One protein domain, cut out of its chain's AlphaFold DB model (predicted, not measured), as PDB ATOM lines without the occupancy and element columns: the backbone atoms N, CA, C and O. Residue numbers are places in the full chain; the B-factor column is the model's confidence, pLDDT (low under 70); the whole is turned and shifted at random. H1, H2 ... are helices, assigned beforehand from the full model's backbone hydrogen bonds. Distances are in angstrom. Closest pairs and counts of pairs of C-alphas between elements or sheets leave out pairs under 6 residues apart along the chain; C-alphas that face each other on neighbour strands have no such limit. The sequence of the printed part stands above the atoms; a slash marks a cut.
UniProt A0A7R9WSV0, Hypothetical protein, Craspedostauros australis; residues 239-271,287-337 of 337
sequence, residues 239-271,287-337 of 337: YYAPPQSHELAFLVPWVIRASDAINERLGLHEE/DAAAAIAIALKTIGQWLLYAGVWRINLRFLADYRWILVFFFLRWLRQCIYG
ATOM      1  N   TYR A 239      12.369 -25.280 -46.400       74.56
ATOM      2  CA  TYR A 239      11.279 -24.828 -45.558       74.56
ATOM      3  C   TYR A 239      11.258 -25.463 -44.148       74.56
ATOM      4  O   TYR A 239      11.085 -24.743 -43.162       74.56
ATOM      5  N   TYR A 240      11.538 -26.763 -44.032       78.06
ATOM      6  CA  TYR A 240      11.644 -27.554 -42.800       78.06
ATOM      7  C   TYR A 240      13.074 -27.664 -42.243       78.06
ATOM      8  O   TYR A 240      13.308 -28.425 -41.300       78.06
ATOM      9  N   ALA A 241      14.036 -26.901 -42.774       80.69
ATOM     10  CA  ALA A 241      15.393 -26.865 -42.231       80.69
ATOM     11  C   ALA A 241      15.390 -26.480 -40.733       80.69
ATOM     12  O   ALA A 241      14.534 -25.693 -40.311       80.69
ATOM     13  N   PRO A 242      16.341 -26.967 -39.916       82.94
ATOM     14  CA  PRO A 242      16.422 -26.607 -38.500       82.94
ATOM     15  C   PRO A 242      16.483 -25.078 -38.290       82.94
ATOM     16  O   PRO A 242      16.980 -24.364 -39.167       82.94
ATOM     17  N   PRO A 243      15.971 -24.551 -37.157       85.19
ATOM     18  CA  PRO A 243      15.984 -23.117 -36.877       85.19
ATOM     19  C   PRO A 243      17.391 -22.512 -36.936       85.19
ATOM     20  O   PRO A 243      18.340 -23.070 -36.381       85.19
ATOM     21  N   GLN A 244      17.523 -21.353 -37.577       86.44
ATOM     22  CA  GLN A 244      18.777 -20.605 -37.649       86.44
ATOM     23  C   GLN A 244      18.979 -19.729 -36.401       86.44
ATOM     24  O   GLN A 244      18.042 -19.436 -35.665       86.44
ATOM     25  N   SER A 245      20.206 -19.253 -36.164       87.19
ATOM     26  CA  SER A 245      20.562 -18.478 -34.958       87.19
ATOM     27  C   SER A 245      19.810 -17.153 -34.784       87.19
ATOM     28  O   SER A 245      19.771 -16.615 -33.680       87.19
ATOM     29  N   HIS A 246      19.230 -16.613 -35.857       87.38
ATOM     30  CA  HIS A 246      18.420 -15.395 -35.835       87.38
ATOM     31  C   HIS A 246      16.909 -15.664 -35.828       87.38
ATOM     32  O   HIS A 246      16.115 -14.727 -35.779       87.38
ATOM     33  N   GLU A 247      16.499 -16.928 -35.871       90.00
ATOM     34  CA  GLU A 247      15.101 -17.324 -35.798       90.00
ATOM     35  C   GLU A 247      14.732 -17.666 -34.352       90.00
ATOM     36  O   GLU A 247      15.500 -18.274 -33.602       90.00
ATOM     37  N   LEU A 248      13.518 -17.313 -33.944       89.62
ATOM     38  CA  LEU A 248      12.954 -17.808 -32.699       89.62
ATOM     39  C   LEU A 248      12.518 -19.262 -32.875       89.62
ATOM     40  O   LEU A 248      11.476 -19.533 -33.474       89.62
ATOM     41  N   ALA A 249      13.268 -20.194 -32.285       89.44
ATOM     42  CA  ALA A 249      13.022 -21.633 -32.404       89.44
ATOM     43  C   ALA A 249      11.574 -22.059 -32.089       89.44
ATOM     44  O   ALA A 249      11.049 -22.954 -32.744       89.44
ATOM     45  N   PHE A 250      10.898 -21.409 -31.133       92.19
ATOM     46  CA  PHE A 250       9.501 -21.729 -30.813       92.19
ATOM     47  C   PHE A 250       8.499 -21.193 -31.845       92.19
ATOM     48  O   PHE A 250       7.393 -21.717 -31.919       92.19
ATOM     49  N   LEU A 251       8.850 -20.154 -32.616       88.50
ATOM     50  CA  LEU A 251       7.964 -19.503 -33.586       88.50
ATOM     51  C   LEU A 251       8.025 -20.180 -34.960       88.50
ATOM     52  O   LEU A 251       7.012 -20.216 -35.657       88.50
ATOM     53  N   VAL A 252       9.172 -20.779 -35.307       89.50
ATOM     54  CA  VAL A 252       9.396 -21.514 -36.566       89.50
ATOM     55  C   VAL A 252       8.297 -22.562 -36.850       89.50
ATOM     56  O   VAL A 252       7.710 -22.506 -37.931       89.50
ATOM     57  N   PRO A 253       7.897 -23.446 -35.909       88.06
ATOM     58  CA  PRO A 253       6.822 -24.411 -36.160       88.06
ATOM     59  C   PRO A 253       5.452 -23.772 -36.426       88.06
ATOM     60  O   PRO A 253       4.642 -24.333 -37.161       88.06
ATOM     61  N   TRP A 254       5.165 -22.607 -35.834       90.62
ATOM     62  CA  TRP A 254       3.888 -21.911 -36.028       90.62
ATOM     63  C   TRP A 254       3.798 -21.256 -37.400       90.62
ATOM     64  O   TRP A 254       2.768 -21.372 -38.061       90.62
ATOM     65  N   VAL A 255       4.870 -20.592 -37.842       91.88
ATOM     66  CA  VAL A 255       4.899 -19.943 -39.161       91.88
ATOM     67  C   VAL A 255       4.923 -20.959 -40.295       91.88
ATOM     68  O   VAL A 255       4.286 -20.708 -41.312       91.88
ATOM     69  N   ILE A 256       5.565 -22.116 -40.093       90.12
ATOM     70  CA  ILE A 256       5.490 -23.259 -41.011       90.12
ATOM     71  C   ILE A 256       4.036 -23.747 -41.120       90.12
ATOM     72  O   ILE A 256       3.454 -23.681 -42.193       90.12
ATOM     73  N   ARG A 257       3.360 -24.076 -40.011       90.19
ATOM     74  CA  ARG A 257       1.943 -24.505 -40.067       90.19
ATOM     75  C   ARG A 257       1.013 -23.475 -40.711       90.19
ATOM     76  O   ARG A 257       0.084 -23.841 -41.423       90.19
ATOM     77  N   ALA A 258       1.231 -22.188 -40.440       89.56
ATOM     78  CA  ALA A 258       0.438 -21.117 -41.039       89.56
ATOM     79  C   ALA A 258       0.665 -21.025 -42.553       89.56
ATOM     80  O   ALA A 258      -0.281 -20.850 -43.315       89.56
ATOM     81  N   SER A 259       1.916 -21.159 -42.980       91.56
ATOM     82  CA  SER A 259       2.310 -21.157 -44.380       91.56
ATOM     83  C   SER A 259       1.778 -22.398 -45.114       91.56
ATOM     84  O   SER A 259       1.214 -22.250 -46.196       91.56
ATOM     85  N   ASP A 260       1.791 -23.580 -44.489       88.75
ATOM     86  CA  ASP A 260       1.177 -24.806 -45.029       88.75
ATOM     87  C   ASP A 260      -0.332 -24.649 -45.211       88.75
ATOM     88  O   ASP A 260      -0.850 -24.900 -46.296       88.75
ATOM     89  N   ALA A 261      -1.034 -24.134 -44.197       88.12
ATOM     90  CA  ALA A 261      -2.475 -23.898 -44.271       88.12
ATOM     91  C   ALA A 261      -2.856 -22.878 -45.360       88.12
ATOM     92  O   ALA A 261      -3.924 -22.979 -45.970       88.12
ATOM     93  N   ILE A 262      -2.004 -21.878 -45.612       87.50
ATOM     94  CA  ILE A 262      -2.200 -20.917 -46.704       87.50
ATOM     95  C   ILE A 262      -1.960 -21.593 -48.054       87.50
ATOM     96  O   ILE A 262      -2.794 -21.464 -48.950       87.50
ATOM     97  N   ASN A 263      -0.856 -22.328 -48.199       87.31
ATOM     98  CA  ASN A 263      -0.518 -23.030 -49.434       87.31
ATOM     99  C   ASN A 263      -1.576 -24.086 -49.794       87.31
ATOM    100  O   ASN A 263      -1.949 -24.186 -50.961       87.31
ATOM    101  N   GLU A 264      -2.125 -24.804 -48.812       86.50
ATOM    102  CA  GLU A 264      -3.225 -25.762 -48.988       86.50
ATOM    103  C   GLU A 264      -4.500 -25.067 -49.486       86.50
ATOM    104  O   GLU A 264      -5.099 -25.481 -50.478       86.50
ATOM    105  N   ARG A 265      -4.890 -23.946 -48.861       86.00
ATOM    106  CA  ARG A 265      -6.083 -23.183 -49.269       86.00
ATOM    107  C   ARG A 265      -5.953 -22.530 -50.643       86.00
ATOM    108  O   ARG A 265      -6.962 -22.359 -51.322       86.00
ATOM    109  N   LEU A 266      -4.739 -22.151 -51.033       82.25
ATOM    110  CA  LEU A 266      -4.447 -21.590 -52.351       82.25
ATOM    111  C   LEU A 266      -4.229 -22.675 -53.418       82.25
ATOM    112  O   LEU A 266      -4.227 -22.355 -54.600       82.25
ATOM    113  N   GLY A 267      -4.068 -23.946 -53.041       83.25
ATOM    114  CA  GLY A 267      -3.736 -25.014 -53.988       83.25
ATOM    115  C   GLY A 267      -2.314 -24.906 -54.551       83.25
ATOM    116  O   GLY A 267      -2.080 -25.277 -55.695       83.25
ATOM    117  N   LEU A 268      -1.376 -24.368 -53.764       80.69
ATOM    118  CA  LEU A 268       0.049 -24.253 -54.112       80.69
ATOM    119  C   LEU A 268       0.863 -25.500 -53.728       80.69
ATOM    120  O   LEU A 268       2.044 -25.598 -54.045       80.69
ATOM    121  N   HIS A 269       0.264 -26.452 -53.011       76.06
ATOM    122  CA  HIS A 269       0.944 -27.691 -52.666       76.06
ATOM    123  C   HIS A 269       0.935 -28.627 -53.880       76.06
ATOM    124  O   HIS A 269      -0.132 -29.053 -54.314       76.06
ATOM    125  N   GLU A 270       2.113 -28.960 -54.422       59.97
ATOM    126  CA  GLU A 270       2.235 -30.119 -55.308       59.97
ATOM    127  C   GLU A 270       1.715 -31.328 -54.531       59.97
ATOM    128  O   GLU A 270       2.241 -31.666 -53.462       59.97
ATOM    129  N   GLU A 271       0.637 -31.935 -55.028       54.97
ATOM    130  CA  GLU A 271       0.236 -33.258 -54.586       54.97
ATOM    131  C   GLU A 271       1.434 -34.168 -54.835       54.97
ATOM    132  O   GLU A 271       1.789 -34.469 -55.976       54.97
ATOM    133  N   ASP A 287     -23.217 -21.882 -49.463       78.38
ATOM    134  CA  ASP A 287     -22.805 -21.247 -50.727       78.38
ATOM    135  C   ASP A 287     -21.707 -20.173 -50.596       78.38
ATOM    136  O   ASP A 287     -20.825 -20.060 -51.449       78.38
ATOM    137  N   ALA A 288     -21.694 -19.418 -49.493       76.00
ATOM    138  CA  ALA A 288     -20.674 -18.403 -49.224       76.00
ATOM    139  C   ALA A 288     -19.262 -18.988 -49.008       76.00
ATOM    140  O   ALA A 288     -18.275 -18.424 -49.484       76.00
ATOM    141  N   ALA A 289     -19.140 -20.124 -48.317       76.56
ATOM    142  CA  ALA A 289     -17.850 -20.773 -48.078       76.56
ATOM    143  C   ALA A 289     -17.286 -21.392 -49.366       76.56
ATOM    144  O   ALA A 289     -16.079 -21.322 -49.610       76.56
ATOM    145  N   ALA A 290     -18.165 -21.936 -50.213       79.81
ATOM    146  CA  ALA A 290     -17.799 -22.446 -51.528       79.81
ATOM    147  C   ALA A 290     -17.270 -21.324 -52.439       79.81
ATOM    148  O   ALA A 290     -16.217 -21.482 -53.057       79.81
ATOM    149  N   ALA A 291     -17.932 -20.162 -52.454       82.56
ATOM    150  CA  ALA A 291     -17.487 -19.003 -53.231       82.56
ATOM    151  C   ALA A 291     -16.086 -18.513 -52.815       82.56
ATOM    152  O   ALA A 291     -15.242 -18.243 -53.672       82.56
ATOM    153  N   ILE A 292     -15.799 -18.457 -51.508       80.81
ATOM    154  CA  ILE A 292     -14.477 -18.058 -50.991       80.81
ATOM    155  C   ILE A 292     -13.399 -19.077 -51.384       80.81
ATOM    156  O   ILE A 292     -12.306 -18.686 -51.793       80.81
ATOM    157  N   ALA A 293     -13.695 -20.376 -51.294       80.12
ATOM    158  CA  ALA A 293     -12.751 -21.423 -51.678       80.12
ATOM    159  C   ALA A 293     -12.397 -21.361 -53.173       80.12
ATOM    160  O   ALA A 293     -11.229 -21.503 -53.534       80.12
ATOM    161  N   ILE A 294     -13.383 -21.095 -54.037       83.19
ATOM    162  CA  ILE A 294     -13.158 -20.906 -55.477       83.19
ATOM    163  C   ILE A 294     -12.252 -19.693 -55.717       83.19
ATOM    164  O   ILE A 294     -11.248 -19.821 -56.415       83.19
ATOM    165  N   ALA A 295     -12.541 -18.550 -55.085       82.06
ATOM    166  CA  ALA A 295     -11.733 -17.338 -55.232       82.06
ATOM    167  C   ALA A 295     -10.268 -17.544 -54.804       82.06
ATOM    168  O   ALA A 295      -9.352 -17.110 -55.504       82.06
ATOM    169  N   LEU A 296     -10.030 -18.245 -53.689       79.06
ATOM    170  CA  LEU A 296      -8.677 -18.558 -53.214       79.06
ATOM    171  C   LEU A 296      -7.914 -19.468 -54.184       79.06
ATOM    172  O   LEU A 296      -6.744 -19.204 -54.461       79.06
ATOM    173  N   LYS A 297      -8.573 -20.482 -54.759       84.50
ATOM    174  CA  LYS A 297      -7.963 -21.331 -55.795       84.50
ATOM    175  C   LYS A 297      -7.612 -20.540 -57.054       84.50
ATOM    176  O   LYS A 297      -6.540 -20.742 -57.616       84.50
ATOM    177  N   THR A 298      -8.469 -19.610 -57.481       84.12
ATOM    178  CA  THR A 298      -8.178 -18.734 -58.629       84.12
ATOM    179  C   THR A 298      -6.961 -17.843 -58.366       84.12
ATOM    180  O   THR A 298      -6.107 -17.703 -59.241       84.12
ATOM    181  N   ILE A 299      -6.828 -17.288 -57.155       81.31
ATOM    182  CA  ILE A 299      -5.636 -16.520 -56.752       81.31
ATOM    183  C   ILE A 299      -4.388 -17.411 -56.779       81.31
ATOM    184  O   ILE A 299      -3.354 -16.997 -57.302       81.31
ATOM    185  N   GLY A 300      -4.478 -18.637 -56.263       81.25
ATOM    186  CA  GLY A 300      -3.372 -19.593 -56.292       81.25
ATOM    187  C   GLY A 300      -2.907 -19.945 -57.705       81.25
ATOM    188  O   GLY A 300      -1.711 -19.909 -57.979       81.25
ATOM    189  N   GLN A 301      -3.833 -20.180 -58.639       82.44
ATOM    190  CA  GLN A 301      -3.495 -20.402 -60.052       82.44
ATOM    191  C   GLN A 301      -2.774 -19.202 -60.675       82.44
ATOM    192  O   GLN A 301      -1.821 -19.377 -61.433       82.44
ATOM    193  N   TRP A 302      -3.200 -17.983 -60.338       84.25
ATOM    194  CA  TRP A 302      -2.536 -16.767 -60.804       84.25
ATOM    195  C   TRP A 302      -1.114 -16.640 -60.239       84.25
ATOM    196  O   TRP A 302      -0.188 -16.286 -60.966       84.25
ATOM    197  N   LEU A 303      -0.919 -16.990 -58.965       76.38
ATOM    198  CA  LEU A 303       0.399 -17.032 -58.327       76.38
ATOM    199  C   LEU A 303       1.322 -18.076 -58.971       76.38
ATOM    200  O   LEU A 303       2.478 -17.756 -59.248       76.38
ATOM    201  N   LEU A 304       0.814 -19.270 -59.291       77.62
ATOM    202  CA  LEU A 304       1.568 -20.288 -60.035       77.62
ATOM    203  C   LEU A 304       1.974 -19.783 -61.424       77.62
ATOM    204  O   LEU A 304       3.126 -19.944 -61.821       77.62
ATOM    205  N   TYR A 305       1.065 -19.109 -62.138       78.19
ATOM    206  CA  TYR A 305       1.373 -18.488 -63.431       78.19
ATOM    207  C   TYR A 305       2.451 -17.399 -63.313       78.19
ATOM    208  O   TYR A 305       3.303 -17.263 -64.189       78.19
ATOM    209  N   ALA A 306       2.460 -16.661 -62.201       75.62
ATOM    210  CA  ALA A 306       3.496 -15.685 -61.869       75.62
ATOM    211  C   ALA A 306       4.814 -16.317 -61.365       75.62
ATOM    212  O   ALA A 306       5.746 -15.588 -61.021       75.62
ATOM    213  N   GLY A 307       4.917 -17.651 -61.314       75.94
ATOM    214  CA  GLY A 307       6.110 -18.377 -60.871       75.94
ATOM    215  C   GLY A 307       6.282 -18.449 -59.350       75.94
ATOM    216  O   GLY A 307       7.379 -18.743 -58.872       75.94
ATOM    217  N   VAL A 308       5.229 -18.175 -58.577       78.62
ATOM    218  CA  VAL A 308       5.217 -18.331 -57.118       78.62
ATOM    219  C   VAL A 308       4.706 -19.726 -56.780       78.62
ATOM    220  O   VAL A 308       3.507 -19.988 -56.781       78.62
ATOM    221  N   TRP A 309       5.639 -20.622 -56.474       77.69
ATOM    222  CA  TRP A 309       5.345 -22.034 -56.223       77.69
ATOM    223  C   TRP A 309       4.863 -22.303 -54.796       77.69
ATOM    224  O   TRP A 309       4.091 -23.226 -54.581       77.69
ATOM    225  N   ARG A 310       5.293 -21.494 -53.817       83.56
ATOM    226  CA  ARG A 310       4.867 -21.566 -52.411       83.56
ATOM    227  C   ARG A 310       4.974 -20.200 -51.746       83.56
ATOM    228  O   ARG A 310       5.903 -19.438 -52.013       83.56
ATOM    229  N   ILE A 311       4.059 -19.915 -50.829       87.62
ATOM    230  CA  ILE A 311       4.208 -18.832 -49.858       87.62
ATOM    231  C   ILE A 311       5.047 -19.374 -48.704       87.62
ATOM    232  O   ILE A 311       4.798 -20.480 -48.245       87.62
ATOM    233  N   ASN A 312       6.048 -18.614 -48.255       89.81
ATOM    234  CA  ASN A 312       6.889 -18.977 -47.118       89.81
ATOM    235  C   ASN A 312       6.807 -17.872 -46.057       89.81
ATOM    236  O   ASN A 312       7.297 -16.767 -46.278       89.81
ATOM    237  N   LEU A 313       6.199 -18.170 -44.905       91.56
ATOM    238  CA  LEU A 313       6.094 -17.235 -43.775       91.56
ATOM    239  C   LEU A 313       7.243 -17.346 -42.765       91.56
ATOM    240  O   LEU A 313       7.246 -16.630 -41.764       91.56
ATOM    241  N   ARG A 314       8.238 -18.207 -43.004       89.69
ATOM    242  CA  ARG A 314       9.355 -18.447 -42.079       89.69
ATOM    243  C   ARG A 314      10.149 -17.185 -41.757       89.69
ATOM    244  O   ARG A 314      10.620 -17.045 -40.635       89.69
ATOM    245  N   PHE A 315      10.205 -16.220 -42.677       89.00
ATOM    246  CA  PHE A 315      10.848 -14.926 -42.430       89.00
ATOM    247  C   PHE A 315      10.249 -14.167 -41.231       89.00
ATOM    248  O   PHE A 315      10.953 -13.370 -40.622       89.00
ATOM    249  N   LEU A 316       8.990 -14.428 -40.847       89.38
ATOM    250  CA  LEU A 316       8.361 -13.837 -39.658       89.38
ATOM    251  C   LEU A 316       8.915 -14.397 -38.337       89.38
ATOM    252  O   LEU A 316       8.698 -13.787 -37.291       89.38
ATOM    253  N   ALA A 317       9.630 -15.528 -38.366       89.50
ATOM    254  CA  ALA A 317      10.306 -16.091 -37.197       89.50
ATOM    255  C   ALA A 317      11.590 -15.356 -36.810       89.50
ATOM    256  O   ALA A 317      12.154 -15.641 -35.755       89.50
ATOM    257  N   ASP A 318      12.046 -14.404 -37.617       90.69
ATOM    258  CA  ASP A 318      13.222 -13.605 -37.307       90.69
ATOM    259  C   ASP A 318      12.917 -12.580 -36.201       90.69
ATOM    260  O   ASP A 318      11.954 -11.808 -36.279       90.69
ATOM    261  N   TYR A 319      13.761 -12.549 -35.162       87.12
ATOM    262  CA  TYR A 319      13.569 -11.663 -34.008       87.12
ATOM    263  C   TYR A 319      13.520 -10.175 -34.389       87.12
ATOM    264  O   TYR A 319      12.941  -9.367 -33.657       87.12
ATOM    265  N   ARG A 320      14.079  -9.795 -35.543       86.00
ATOM    266  CA  ARG A 320      14.030  -8.425 -36.069       86.00
ATOM    267  C   ARG A 320      12.596  -7.974 -36.367       86.00
ATOM    268  O   ARG A 320      12.288  -6.798 -36.183       86.00
ATOM    269  N   TRP A 321      11.697  -8.889 -36.740       85.56
ATOM    270  CA  TRP A 321      10.287  -8.567 -37.000       85.56
ATOM    271  C   TRP A 321       9.457  -8.394 -35.737       85.56
ATOM    272  O   TRP A 321       8.460  -7.676 -35.763       85.56
ATOM    273  N   ILE A 322       9.873  -8.969 -34.609       81.25
ATOM    274  CA  ILE A 322       9.193  -8.768 -33.322       81.25
ATOM    275  C   ILE A 322       9.165  -7.281 -32.968       81.25
ATOM    276  O   ILE A 322       8.130  -6.758 -32.556       81.25
ATOM    277  N   LEU A 323      10.280  -6.582 -33.195       77.44
ATOM    278  CA  LEU A 323      10.372  -5.137 -32.993       77.44
ATOM    279  C   LEU A 323       9.405  -4.376 -33.905       77.44
ATOM    280  O   LEU A 323       8.774  -3.425 -33.454       77.44
ATOM    281  N   VAL A 324       9.224  -4.830 -35.147       79.12
ATOM    282  CA  VAL A 324       8.252  -4.251 -36.087       79.12
ATOM    283  C   VAL A 324       6.818  -4.477 -35.603       79.12
ATOM    284  O   VAL A 324       6.020  -3.545 -35.630       79.12
ATOM    285  N   PHE A 325       6.479  -5.663 -35.090       83.25
ATOM    286  CA  PHE A 325       5.150  -5.923 -34.523       83.25
ATOM    287  C   PHE A 325       4.866  -5.075 -33.280       83.25
ATOM    288  O   PHE A 325       3.774  -4.515 -33.165       83.25
ATOM    289  N   PHE A 326       5.834  -4.935 -32.369       85.31
ATOM    290  CA  PHE A 326       5.693  -4.041 -31.217       85.31
ATOM    291  C   PHE A 326       5.558  -2.583 -31.649       85.31
ATOM    292  O   PHE A 326       4.705  -1.877 -31.117       85.31
ATOM    293  N   PHE A 327       6.329  -2.153 -32.648       81.88
ATOM    294  CA  PHE A 327       6.240  -0.810 -33.206       81.88
ATOM    295  C   PHE A 327       4.879  -0.545 -33.862       81.88
ATOM    296  O   PHE A 327       4.253   0.466 -33.568       81.88
ATOM    297  N   LEU A 328       4.365  -1.463 -34.686       86.44
ATOM    298  CA  LEU A 328       3.043  -1.339 -35.311       86.44
ATOM    299  C   LEU A 328       1.913  -1.357 -34.278       86.44
ATOM    300  O   LEU A 328       0.941  -0.610 -34.404       86.44
ATOM    301  N   ARG A 329       2.032  -2.184 -33.232       90.19
ATOM    302  CA  ARG A 329       1.080  -2.202 -32.116       90.19
ATOM    303  C   ARG A 329       1.100  -0.880 -31.347       90.19
ATOM    304  O   ARG A 329       0.029  -0.362 -31.043       90.19
ATOM    305  N   TRP A 330       2.286  -0.345 -31.063       93.25
ATOM    306  CA  TRP A 330       2.464   0.962 -30.430       93.25
ATOM    307  C   TRP A 330       1.867   2.080 -31.293       93.25
ATOM    308  O   TRP A 330       1.037   2.843 -30.810       93.25
ATOM    309  N   LEU A 331       2.176   2.101 -32.592       82.75
ATOM    310  CA  LEU A 331       1.643   3.077 -33.546       82.75
ATOM    311  C   LEU A 331       0.109   3.039 -33.593       82.75
ATOM    312  O   LEU A 331      -0.546   4.076 -33.557       82.75
ATOM    313  N   ARG A 332      -0.481   1.838 -33.609       92.19
ATOM    314  CA  ARG A 332      -1.937   1.665 -33.540       92.19
ATOM    315  C   ARG A 332      -2.513   2.210 -32.231       92.19
ATOM    316  O   ARG A 332      -3.567   2.833 -32.271       92.19
ATOM    317  N   GLN A 333      -1.859   1.985 -31.092       91.75
ATOM    318  CA  GLN A 333      -2.305   2.545 -29.812       91.75
ATOM    319  C   GLN A 333      -2.244   4.075 -29.799       91.75
ATOM    320  O   GLN A 333      -3.158   4.683 -29.270       91.75
ATOM    321  N   CYS A 334      -1.240   4.693 -30.427       85.31
ATOM    322  CA  CYS A 334      -1.150   6.153 -30.525       85.31
ATOM    323  C   CYS A 334      -2.187   6.783 -31.468       85.31
ATOM    324  O   CYS A 334      -2.507   7.955 -31.317       85.31
ATOM    325  N   ILE A 335      -2.665   6.044 -32.474       88.94
ATOM    326  CA  ILE A 335      -3.650   6.555 -33.444       88.94
ATOM    327  C   ILE A 335      -5.086   6.399 -32.926       88.94
ATOM    328  O   ILE A 335      -5.937   7.228 -33.231       88.94
ATOM    329  N   TYR A 336      -5.369   5.324 -32.184       87.31
ATOM    330  CA  TYR A 336      -6.732   4.949 -31.784       87.31
ATOM    331  C   TYR A 336      -7.005   5.029 -30.274       87.31
ATOM    332  O   TYR A 336      -8.115   4.694 -29.860       87.31
ATOM    333  N   GLY A 337      -6.015   5.395 -29.459       70.06
ATOM    334  CA  GLY A 337      -6.140   5.581 -28.010       70.06
ATOM    335  C   GLY A 337      -5.940   7.035 -27.631       70.06
ATOM    336  O   GLY A 337      -6.747   7.526 -26.816       70.06
TER     337      GLY A 337
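What this domain is: This is residues 239 to 271 and 287 to 337 of the 337 residues of the protein "Hypothetical protein" of Craspedostauros australis (UniProt A0A7R9WSV0). Picture an open, three-sided frame: H1 is the crossbar, H2 crosses it at one end, and H4 leads away from the other end, its residues 326 to 336 sticking out free. The short H3 packs on H1, and the link from H2 to H3 leads back from H2 to it. The printed part has 84 residues with four named helices, H1, H2, H3 and H4 in chain order, and no named strand, and its class is all helix. It is loose, with a radius of gyration of the C-alphas of 16.4 A and spans of 38 by 38 by 23 A.

How they stand to each other: Begin with the longest helix, H2, residues 287 to 305. Its residues 293 to 301 alone touch H1, residues 252 to 266, which meets it with residues 265 to 266 alone; the closest C-alphas, of Leu 266 and Gly 300, are 4.5 A apart. Their lines are about perpendicular, at 79 degrees. Earlier in H1, at Val 255, you find H3, residues 314 to 317, which touches H1; the closest C-alphas, of Val 255 and Arg 314, are 5.5 A apart. H3 and H4, residues 319 to 336, meet only through their link. H4 is apart from H1 and H2, and H2 is apart from H3. Every O i to N i+4 pair is within hydrogen-bond range in H1 and H2, and 12 of 14 in H4; H3 is too short for one.

Where its parts are: Find C-alpha 287 at (-22.805, -21.247, -50.727); from there H2 runs 27.5 A. H1 starts at C-alpha 252, (9.396, -21.514, -36.566), and runs 21.0 A. H3 measures 5.5 A, and H4 runs 26.3 A to C-alpha 336 at (-6.732, 4.949, -31.784).

The domain as a whole: The C-alphas farthest apart, of Glu 271 and Gly 337, are 47.5 A apart. Residues 272 to 286 are not printed, and C-alphas 271 and 287 are 26.3 A apart across this cut. Of the links printed whole, H3 to H4 is tight and H2 to H3 short. Look at residues 270 to 271 for pLDDT under 70.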